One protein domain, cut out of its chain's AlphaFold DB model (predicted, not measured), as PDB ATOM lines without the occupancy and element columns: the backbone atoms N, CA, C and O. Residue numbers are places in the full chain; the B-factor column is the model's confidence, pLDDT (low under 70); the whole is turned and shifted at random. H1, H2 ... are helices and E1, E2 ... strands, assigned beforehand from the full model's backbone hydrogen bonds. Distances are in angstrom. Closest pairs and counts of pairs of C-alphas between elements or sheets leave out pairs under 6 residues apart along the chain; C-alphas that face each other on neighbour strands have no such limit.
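What this domain is: This is residues 85 to 163 of the 461 residues of an uncharacterized protein of Ktedonobacteraceae bacterium (UniProt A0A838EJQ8). With little regular structure, a small antiparallel hairpin, E1 and E2, sits among loops, H1 packing by E2 and H3 where E1 begins and E2 ends. The 79 printed residues run H1 H2 E1 E2 H3, mixed in class, 29 in named elements. The whole is compact, radius of gyration of the C-alphas 11.4 A, spans 33 by 28 by 24 A.

Where its parts are: First to last C-alpha, E1, residues 126 to 129, H1, residues 88 to 95, and H3, residues 140 to 148, each measure 10.5 A; E2, residues 134 to 137, 10.1 A; H2, residues 106 to 109, 5.1 A. C-alpha 88 is at (-41.605, 7.540, 77.976), C-alpha 148 at (-33.162, 5.790, 88.901).

How they stand to each other: In the hairpin E1 and E2, N 127 and O 136 are within hydrogen-bond range, 2.9 A. The closest C-alphas of H1 and E2, Pro 88 and Leu 135, are 5.4 A apart; of E1 and H3, Ala 126 and Ala 142, 5.8 A; of H2 and E1, Leu 109 and Tyr 128, 6.4 A. Every O i to N i+4 pair is within range in H1, 4 of 5 in H3; H2 is too short.

The domain as a whole: The printed part has no cut. The H2 to E1 link is long. Residues 152 to 156 and 160 to 163 have pLDDT under 70.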
ATOM      1  N   CYS A  85     -36.127  10.808  71.323       96.62
ATOM      2  CA  CYS A  85     -37.465  11.336  71.559       96.62
ATOM      3  C   CYS A  85     -38.538  10.284  71.270       96.62
ATOM      4  O   CYS A  85     -38.575   9.741  70.167       96.62
ATOM      5  N   GLY A  86     -39.484  10.073  72.182       96.81
ATOM      6  CA  GLY A  86     -40.580   9.124  71.977       96.81
ATOM      7  C   GLY A  86     -41.529   9.041  73.167       96.81
ATOM      8  O   GLY A  86     -41.526   9.910  74.037       96.81
ATOM      9  N   GLN A  87     -42.347   7.989  73.214       97.38
ATOM     10  CA  GLN A  87     -43.129   7.693  74.416       97.38
ATOM     11  C   GLN A  87     -42.183   7.354  75.581       97.38
ATOM     12  O   GLN A  87     -41.184   6.667  75.345       97.38
ATOM     13  N   PRO A  88     -42.488   7.759  76.830       96.62
ATOM     14  CA  PRO A  88     -41.605   7.540  77.976       96.62
ATOM     15  C   PRO A  88     -41.144   6.084  78.107       96.62
ATOM     16  O   PRO A  88     -39.950   5.833  78.214       96.62
ATOM     17  N   ALA A  89     -42.058   5.118  77.973       96.25
ATOM     18  CA  ALA A  89     -41.725   3.694  78.034       96.25
ATOM     19  C   ALA A  89     -40.655   3.275  77.012       96.25
ATOM     20  O   ALA A  89     -39.715   2.564  77.358       96.25
ATOM     21  N   HIS A  90     -40.760   3.765  75.775       96.69
ATOM     22  CA  HIS A  90     -39.803   3.464  74.714       96.69
ATOM     23  C   HIS A  90     -38.445   4.129  74.959       96.69
ATOM     24  O   HIS A  90     -37.403   3.505  74.769       96.69
ATOM     25  N   VAL A  91     -38.439   5.392  75.388       95.94
ATOM     26  CA  VAL A  91     -37.200   6.144  75.632       95.94
ATOM     27  C   VAL A  91     -36.418   5.534  76.798       95.94
ATOM     28  O   VAL A  91     -35.215   5.322  76.664       95.94
ATOM     29  N   PHE A  92     -37.097   5.163  77.887       95.12
ATOM     30  CA  PHE A  92     -36.478   4.444  79.005       95.12
ATOM     31  C   PHE A  92     -35.951   3.068  78.574       95.12
ATOM     32  O   PHE A  92     -34.800   2.755  78.858       95.12
ATOM     33  N   ALA A  93     -36.727   2.290  77.811       95.19
ATOM     34  CA  ALA A  93     -36.283   0.978  77.329       95.19
ATOM     35  C   ALA A  93     -35.076   1.063  76.377       95.19
ATOM     36  O   ALA A  93     -34.243   0.158  76.342       95.19
ATOM     37  N   THR A  94     -34.982   2.151  75.608       94.69
ATOM     38  CA  THR A  94     -33.876   2.380  74.672       94.69
ATOM     39  C   THR A  94     -32.611   2.826  75.403       94.69
ATOM     40  O   THR A  94     -31.530   2.324  75.107       94.69
ATOM     41  N   LEU A  95     -32.734   3.767  76.345       92.56
ATOM     42  CA  LEU A  95     -31.585   4.404  76.997       92.56
ATOM     43  C   LEU A  95     -31.079   3.664  78.243       92.56
ATOM     44  O   LEU A  95     -29.891   3.747  78.528       92.56
ATOM     45  N   LEU A  96     -31.938   2.941  78.966       89.75
ATOM     46  CA  LEU A  96     -31.594   2.194  80.189       89.75
ATOM     47  C   LEU A  96     -31.621   0.677  79.952       89.75
ATOM     48  O   LEU A  96     -32.023  -0.111  80.809       89.75
ATOM     49  N   LYS A  97     -31.231   0.250  78.747       89.12
ATOM     50  CA  LYS A  97     -31.231  -1.164  78.375       89.12
ATOM     51  C   LYS A  97     -30.281  -1.948  79.290       89.12
ATOM     52  O   LYS A  97     -29.068  -1.822  79.170       89.12
ATOM     53  N   GLY A  98     -30.849  -2.799  80.143       82.94
ATOM     54  CA  GLY A  98     -30.100  -3.655  81.070       82.94
ATOM     55  C   GLY A  98     -30.223  -3.267  82.544       82.94
ATOM     56  O   GLY A  98     -29.766  -4.034  83.384       82.94
ATOM     57  N   GLU A  99     -30.878  -2.150  82.870       80.50
ATOM     58  CA  GLU A  99     -31.146  -1.766  84.259       80.50
ATOM     59  C   GLU A  99     -32.600  -2.017  84.672       80.50
ATOM     60  O   GLU A  99     -33.532  -1.924  83.870       80.50
ATOM     61  N   THR A 100     -32.808  -2.331  85.951       84.00
ATOM     62  CA  THR A 100     -34.142  -2.442  86.547       84.00
ATOM     63  C   THR A 100     -34.638  -1.057  86.952       84.00
ATOM     64  O   THR A 100     -34.153  -0.497  87.931       84.00
ATOM     65  N   TYR A 101     -35.620  -0.517  86.230       86.56
ATOM     66  CA  TYR A 101     -36.228   0.783  86.529       86.56
ATOM     67  C   TYR A 101     -37.746   0.673  86.702       86.56
ATOM     68  O   TYR A 101     -38.413  -0.148  86.065       86.56
ATOM     69  N   THR A 102     -38.315   1.534  87.546       90.75
ATOM     70  CA  THR A 102     -39.762   1.756  87.618       90.75
ATOM     71  C   THR A 102     -40.128   2.934  86.720       90.75
ATOM     72  O   THR A 102     -39.464   3.968  86.715       90.75
ATOM     73  N   LEU A 103     -41.170   2.771  85.901       92.62
ATOM     74  CA  LEU A 103     -41.620   3.837  85.008       92.62
ATOM     75  C   LEU A 103     -42.165   5.009  85.835       92.62
ATOM     76  O   LEU A 103     -43.114   4.806  86.598       92.62
ATOM     77  N   PRO A 104     -41.608   6.227  85.688       90.62
ATOM     78  CA  PRO A 104     -42.091   7.375  86.432       90.62
ATOM     79  C   PRO A 104     -43.530   7.707  86.036       90.62
ATOM     80  O   PRO A 104     -43.934   7.610  84.872       90.62
ATOM     81  N   SER A 105     -44.312   8.126  87.027       93.75
ATOM     82  CA  SER A 105     -45.689   8.564  86.816       93.75
ATOM     83  C   SER A 105     -45.739   9.810  85.926       93.75
ATOM     84  O   SER A 105     -44.804  10.614  85.881       93.75
ATOM     85  N   LYS A 106     -46.879  10.037  85.262       92.81
ATOM     86  CA  LYS A 106     -47.085  11.244  84.442       92.81
ATOM     87  C   LYS A 106     -46.837  12.532  85.243       92.81
ATOM     88  O   LYS A 106     -46.316  13.492  84.689       92.81
ATOM     89  N   ALA A 107     -47.167  12.535  86.536       89.88
ATOM     90  CA  ALA A 107     -46.932  13.664  87.434       89.88
ATOM     91  C   ALA A 107     -45.435  13.947  87.654       89.88
ATOM     92  O   ALA A 107     -45.034  15.106  87.670       89.88
ATOM     93  N   GLN A 108     -44.600  12.907  87.755       87.69
ATOM     94  CA  GLN A 108     -43.145  13.056  87.868       87.69
ATOM     95  C   GLN A 108     -42.530  13.561  86.558       87.69
ATOM     96  O   GLN A 108     -41.670  14.434  86.576       87.69
ATOM     97  N   LEU A 109     -43.019  13.089  85.408       92.75
ATOM     98  CA  LEU A 109     -42.553  13.567  84.102       92.75
ATOM     99  C   LEU A 109     -42.905  15.040  83.848       92.75
ATOM    100  O   LEU A 109     -42.135  15.745  83.203       92.75
ATOM    101  N   MET A 110     -44.023  15.534  84.392       92.06
ATOM    102  CA  MET A 110     -44.396  16.955  84.309       92.06
ATOM    103  C   MET A 110     -43.445  17.894  85.067       92.06
ATOM    104  O   MET A 110     -43.521  19.102  84.863       92.06
ATOM    105  N   GLN A 111     -42.549  17.372  85.915       89.69
ATOM    106  CA  GLN A 111     -41.515  18.177  86.576       89.69
ATOM    107  C   GLN A 111     -40.351  18.534  85.637       89.69
ATOM    108  O   GLN A 111     -39.546  19.409  85.960       89.69
ATOM    109  N   LEU A 112     -40.239  17.865  84.484       91.31
ATOM    110  CA  LEU A 112     -39.224  18.176  83.484       91.31
ATOM    111  C   LEU A 112     -39.596  19.451  82.710       91.31
ATOM    112  O   LEU A 112     -40.775  19.688  82.438       91.31
ATOM    113  N   PRO A 113     -38.605  20.264  82.300       92.31
ATOM    114  CA  PRO A 113     -38.861  21.435  81.474       92.31
ATOM    115  C   PRO A 113     -39.503  21.023  80.147       92.31
ATOM    116  O   PRO A 113     -39.208  19.967  79.585       92.31
ATOM    117  N   THR A 114     -40.370  21.880  79.619       94.19
ATOM    118  CA  THR A 114     -40.948  21.656  78.288       94.19
ATOM    119  C   THR A 114     -39.907  21.932  77.196       94.19
ATOM    120  O   THR A 114     -39.004  22.751  77.401       94.19
ATOM    121  N   PRO A 115     -40.037  21.335  75.995       91.25
ATOM    122  CA  PRO A 115     -39.104  21.582  74.891       91.25
ATOM    123  C   PRO A 115     -38.951  23.063  74.516       91.25
ATOM    124  O   PRO A 115     -37.899  23.472  74.036       91.25
ATOM    125  N   LYS A 116     -39.986  23.878  74.773       91.44
ATOM    126  CA  LYS A 116     -39.962  25.335  74.574       91.44
ATOM    127  C   LYS A 116     -39.143  26.077  75.635       91.44
ATOM    128  O   LYS A 116     -38.598  27.131  75.336       91.44
ATOM    129  N   GLN A 117     -39.084  25.556  76.862       90.19
ATOM    130  CA  GLN A 117     -38.349  26.166  77.975       90.19
ATOM    131  C   GLN A 117     -36.859  25.841  77.923       90.19
ATOM    132  O   GLN A 117     -36.038  26.704  78.225       90.19
ATOM    133  N   LYS A 118     -36.504  24.603  77.557       88.00
ATOM    134  CA  LYS A 118     -35.108  24.166  77.499       88.00
ATOM    135  C   LYS A 118     -34.883  23.177  76.341       88.00
ATOM    136  O   LYS A 118     -35.311  22.021  76.444       88.00
ATOM    137  N   PRO A 119     -34.226  23.595  75.242       90.62
ATOM    138  CA  PRO A 119     -33.797  22.662  74.209       90.62
ATOM    139  C   PRO A 119     -32.696  21.743  74.758       90.62
ATOM    140  O   PRO A 119     -31.920  22.140  75.626       90.62
ATOM    141  N   ILE A 120     -32.634  20.508  74.258       89.62
ATOM    142  CA  ILE A 120     -31.608  19.535  74.658       89.62
ATOM    143  C   ILE A 120     -30.297  19.936  73.989       89.62
ATOM    144  O   ILE A 120     -30.146  19.769  72.780       89.62
ATOM    145  N   ALA A 121     -29.377  20.490  74.774       88.06
ATOM    146  CA  ALA A 121     -28.038  20.853  74.314       88.06
ATOM    147  C   ALA A 121     -26.979  19.885  74.856       88.06
ATOM    148  O   ALA A 121     -25.949  19.673  74.216       88.06
ATOM    149  N   LEU A 122     -27.234  19.289  76.026       85.94
ATOM    150  CA  LEU A 122     -26.300  18.418  76.731       85.94
ATOM    151  C   LEU A 122     -26.864  16.992  76.881       85.94
ATOM    152  O   LEU A 122     -28.080  16.818  76.987       85.94
ATOM    153  N   PRO A 123     -26.005  15.958  76.994       83.75
ATOM    154  CA  PRO A 123     -26.438  14.582  77.267       83.75
ATOM    155  C   PRO A 123     -27.200  14.408  78.590       83.75
ATOM    156  O   PRO A 123     -27.897  13.416  78.774       83.75
ATOM    157  N   SER A 124     -27.063  15.362  79.514       83.50
ATOM    158  CA  SER A 124     -27.758  15.400  80.805       83.50
ATOM    159  C   SER A 124     -29.111  16.122  80.757       83.50
ATOM    160  O   SER A 124     -29.832  16.139  81.760       83.50
ATOM    161  N   ASP A 125     -29.499  16.710  79.623       90.12
ATOM    162  CA  ASP A 125     -30.790  17.377  79.476       90.12
ATOM    163  C   ASP A 125     -31.901  16.376  79.134       90.12
ATOM    164  O   ASP A 125     -31.737  15.476  78.310       90.12
ATOM    165  N   ALA A 126     -33.060  16.560  79.763       94.00
ATOM    166  CA  ALA A 126     -34.298  15.876  79.417       94.00
ATOM    167  C   ALA A 126     -35.444  16.887  79.420       94.00
ATOM    168  O   ALA A 126     -35.481  17.785  80.266       94.00
ATOM    169  N   ASN A 127     -36.368  16.737  78.479       95.69
ATOM    170  CA  ASN A 127     -37.582  17.532  78.405       95.69
ATOM    171  C   ASN A 127     -38.794  16.628  78.168       95.69
ATOM    172  O   ASN A 127     -38.682  15.538  77.602       95.69
ATOM    173  N   TYR A 128     -39.956  17.071  78.631       96.94
ATOM    174  CA  TYR A 128     -41.199  16.326  78.483       96.94
ATOM    175  C   TYR A 128     -42.311  17.258  78.020       96.94
ATOM    176  O   TYR A 128     -42.524  18.332  78.584       96.94
ATOM    177  N   ASP A 129     -43.012  16.848  76.966       96.56
ATOM    178  CA  ASP A 129     -44.184  17.548  76.463       96.56
ATOM    179  C   ASP A 129     -45.466  16.822  76.913       96.56
ATOM    180  O   ASP A 129     -45.777  15.735  76.404       96.56
ATOM    181  N   PRO A 130     -46.242  17.402  77.851       94.88
ATOM    182  CA  PRO A 130     -47.461  16.783  78.357       94.88
ATOM    183  C   PRO A 130     -48.591  16.737  77.322       94.88
ATOM    184  O   PRO A 130     -49.501  15.920  77.485       94.88
ATOM    185  N   ALA A 131     -48.548  17.579  76.280       95.44
ATOM    186  CA  ALA A 131     -49.577  17.629  75.242       95.44
ATOM    187  C   ALA A 131     -49.453  16.447  74.272       95.44
ATOM    188  O   ALA A 131     -50.454  15.849  73.885       95.44
ATOM    189  N   THR A 132     -48.220  16.082  73.919       95.62
ATOM    190  CA  THR A 132     -47.926  14.980  72.990       95.62
ATOM    191  C   THR A 132     -47.510  13.685  73.693       95.62
ATOM    192  O   THR A 132     -47.306  12.669  73.029       95.62
ATOM    193  N   ASN A 133     -47.408  13.698  75.031       95.94
ATOM    194  CA  ASN A 133     -46.888  12.597  75.850       95.94
ATOM    195  C   ASN A 133     -45.521  12.104  75.345       95.94
ATOM    196  O   ASN A 133     -45.268  10.900  75.232       95.94
ATOM    197  N   ARG A 134     -44.653  13.055  74.981       97.12
ATOM    198  CA  ARG A 134     -43.361  12.789  74.348       97.12
ATOM    199  C   ARG A 134     -42.235  13.233  75.274       97.12
ATOM    200  O   ARG A 134     -42.146  14.402  75.639       97.12
ATOM    201  N   LEU A 135     -41.387  12.283  75.652       96.69
ATOM    202  CA  LEU A 135     -40.158  12.511  76.405       96.69
ATOM    203  C   LEU A 135     -38.998  12.571  75.414       96.69
ATOM    204  O   LEU A 135     -38.892  11.694  74.555       96.69
ATOM    205  N   CYS A 136     -38.129  13.565  75.540       96.88
ATOM    206  CA  CYS A 136     -36.834  13.551  74.878       96.88
ATOM    207  C   CYS A 136     -35.717  13.623  75.912       96.88
ATOM    208  O   CYS A 136     -35.769  14.426  76.844       96.88
ATOM    209  N   ALA A 137     -34.684  12.808  75.723       95.38
ATOM    210  CA  ALA A 137     -33.494  12.813  76.561       95.38
ATOM    211  C   ALA A 137     -32.235  12.880  75.693       95.38
ATOM    212  O   ALA A 137     -32.154  12.228  74.648       95.38
ATOM    213  N   GLY A 138     -31.258  13.676  76.132       91.12
ATOM    214  CA  GLY A 138     -29.951  13.784  75.485       91.12
ATOM    215  C   GLY A 138     -29.096  12.523  75.634       91.12
ATOM    216  O   GLY A 138     -28.206  12.277  74.831       91.12
ATOM    217  N   GLY A 139     -29.374  11.685  76.630       89.75
ATOM    218  CA  GLY A 139     -28.659  10.436  76.854       89.75
ATOM    219  C   GLY A 139     -29.178   9.702  78.082       89.75
ATOM    220  O   GLY A 139     -30.062  10.191  78.787       89.75
ATOM    221  N   TRP A 140     -28.612   8.524  78.347       87.44
ATOM    222  CA  TRP A 140     -28.990   7.685  79.489       87.44
ATOM    223  C   TRP A 140     -28.815   8.414  80.836       87.44
ATOM    224  O   TRP A 140     -29.696   8.349  81.689       87.44
ATOM    225  N   VAL A 141     -27.750   9.220  80.968       83.00
ATOM    226  CA  VAL A 141     -27.421  10.012  82.171       83.00
ATOM    227  C   VAL A 141     -28.566  10.939  82.592       83.00
ATOM    228  O   VAL A 141     -28.808  11.141  83.782       83.00
ATOM    229  N   ALA A 142     -29.297  11.506  81.625       88.50
ATOM    230  CA  ALA A 142     -30.400  12.420  81.908       88.50
ATOM    231  C   ALA A 142     -31.577  11.734  82.621       88.50
ATOM    232  O   ALA A 142     -32.305  12.404  83.359       88.50
ATOM    233  N   LEU A 143     -31.775  10.435  82.383       91.56
ATOM    234  CA  LEU A 143     -32.842   9.646  82.998       91.56
ATOM    235  C   LEU A 143     -32.375   8.991  84.292       91.56
ATOM    236  O   LEU A 143     -33.097   9.044  85.286       91.56
ATOM    237  N   ASP A 144     -31.164   8.437  84.289       84.75
ATOM    238  CA  ASP A 144     -30.576   7.776  85.451       84.75
ATOM    239  C   ASP A 144     -30.520   8.721  86.664       84.75
ATOM    240  O   ASP A 144     -31.164   8.472  87.681       84.75
ATOM    241  N   THR A 145     -29.899   9.893  86.511       81.69
ATOM    242  CA  THR A 145     -29.721  10.866  87.610       81.69
ATOM    243  C   THR A 145     -31.014  11.516  88.120       81.69
ATOM    244  O   THR A 145     -31.006  12.160  89.173       81.69
ATOM    245  N   ARG A 146     -32.127  11.395  87.381       86.62
ATOM    246  CA  ARG A 146     -33.426  11.998  87.741       86.62
ATOM    247  C   ARG A 146     -34.445  11.001  88.273       86.62
ATOM    248  O   ARG A 146     -35.276  11.396  89.087       86.62
ATOM    249  N   PHE A 147     -34.410   9.754  87.803       86.88
ATOM    250  CA  PHE A 147     -35.466   8.772  88.071       86.88
ATOM    251  C   PHE A 147     -34.961   7.461  88.670       86.88
ATOM    252  O   PHE A 147     -35.709   6.837  89.414       86.88
ATOM    253  N   VAL A 148     -33.728   7.043  88.372       83.38
ATOM    254  CA  VAL A 148     -33.162   5.790  88.901       83.38
ATOM    255  C   VAL A 148     -32.360   6.078  90.170       83.38
ATOM    256  O   VAL A 148     -32.641   5.519  91.227       83.38
ATOM    257  N   HIS A 149     -31.446   7.047  90.094       79.19
ATOM    258  CA  HIS A 149     -30.622   7.536  91.199       79.19
ATOM    259  C   HIS A 149     -30.856   9.043  91.417       79.19
ATOM    260  O   HIS A 149     -29.976   9.862  91.138       79.19
ATOM    261  N   PRO A 150     -32.062   9.438  91.874       75.25
ATOM    262  CA  PRO A 150     -32.473  10.834  91.966       75.25
ATOM    263  C   PRO A 150     -31.594  11.639  92.931       75.25
ATOM    264  O   PRO A 150     -31.668  11.483  94.154       75.25
ATOM    265  N   GLY A 151     -30.788  12.549  92.378       70.19
ATOM    266  CA  GLY A 151     -30.010  13.514  93.157       70.19
ATOM    267  C   GLY A 151     -30.886  14.670  93.670       70.19
ATOM    268  O   GLY A 151     -31.754  15.132  92.922       70.19
ATOM    269  N   PRO A 152     -30.667  15.188  94.895       68.50
ATOM    270  CA  PRO A 152     -31.497  16.255  95.472       68.50
ATOM    271  C   PRO A 152     -31.330  17.617  94.782       68.50
ATOM    272  O   PRO A 152     -32.182  18.491  94.900       68.50
ATOM    273  N   THR A 153     -30.241  17.803  94.032       62.69
ATOM    274  CA  THR A 153     -29.849  19.081  93.417       62.69
ATOM    275  C   THR A 153     -30.237  19.211  91.942       62.69
ATOM    276  O   THR A 153     -30.074  20.283  91.358       62.69
ATOM    277  N   VAL A 154     -30.743  18.146  91.312       67.12
ATOM    278  CA  VAL A 154     -31.056  18.144  89.876       67.12
ATOM    279  C   VAL A 154     -32.507  18.566  89.666       67.12
ATOM    280  O   VAL A 154     -33.432  17.877  90.087       67.12
ATOM    281  N   GLN A 155     -32.718  19.689  88.980       63.56
ATOM    282  CA  GLN A 155     -34.059  20.178  88.654       63.56
ATOM    283  C   GLN A 155     -34.840  19.120  87.847       63.56
ATOM    284  O   GLN A 155     -34.370  18.647  86.804       63.56
ATOM    285  N   GLY A 156     -36.018  18.737  88.354       66.62
ATOM    286  CA  GLY A 156     -36.869  17.681  87.786       66.62
ATOM    287  C   GLY A 156     -36.543  16.252  88.250       66.62
ATOM    288  O   GLY A 156     -37.059  15.303  87.668       66.62
ATOM    289  N   SER A 157     -35.672  16.087  89.249       75.31
ATOM    290  CA  SER A 157     -35.451  14.820  89.963       75.31
ATOM    291  C   SER A 157     -36.598  14.529  90.933       75.31
ATOM    292  O   SER A 157     -37.141  15.451  91.544       75.31
ATOM    293  N   THR A 158     -36.931  13.254  91.150       73.00
ATOM    294  CA  THR A 158     -38.003  12.868  92.090       73.00
ATOM    295  C   THR A 158     -37.712  13.246  93.546       73.00
ATOM    296  O   THR A 158     -38.647  13.314  94.339       73.00
ATOM    297  N   ASN A 159     -36.445  13.515  93.883       72.31
ATOM    298  CA  ASN A 159     -35.995  13.975  95.203       72.31
ATOM    299  C   ASN A 159     -35.567  15.453  95.206       72.31
ATOM    300  O   ASN A 159     -34.806  15.864  96.078       72.31
ATOM    301  N   TYR A 160     -35.986  16.245  94.216       68.00
ATOM    302  CA  TYR A 160     -35.578  17.644  94.115       68.00
ATOM    303  C   TYR A 160     -36.082  18.465  95.311       68.00
ATOM    304  O   TYR A 160     -37.288  18.662  95.471       68.00
ATOM    305  N   ASP A 161     -35.149  18.974  96.121       67.06
ATOM    306  CA  ASP A 161     -35.435  19.892  97.222       67.06
ATOM    307  C   ASP A 161     -34.894  21.293  96.871       67.06
ATOM    308  O   ASP A 161     -33.675  21.500  96.841       67.06
ATOM    309  N   PRO A 162     -35.766  22.283  96.598       61.94
ATOM    310  CA  PRO A 162     -35.338  23.644  96.278       61.94
ATOM    311  C   PRO A 162     -34.651  24.355  97.457       61.94
ATOM    312  O   PRO A 162     -33.957  25.348  97.236       61.94
ATOM    313  N   ASN A 163     -34.793  23.847  98.690       63.19
ATOM    314  CA  ASN A 163     -34.137  24.379  99.886       63.19
ATOM    315  C   ASN A 163     -32.778  23.724 100.179       63.19
ATOM    316  O   ASN A 163     -32.094  24.143 101.116       63.19
TER     317      ASN A 163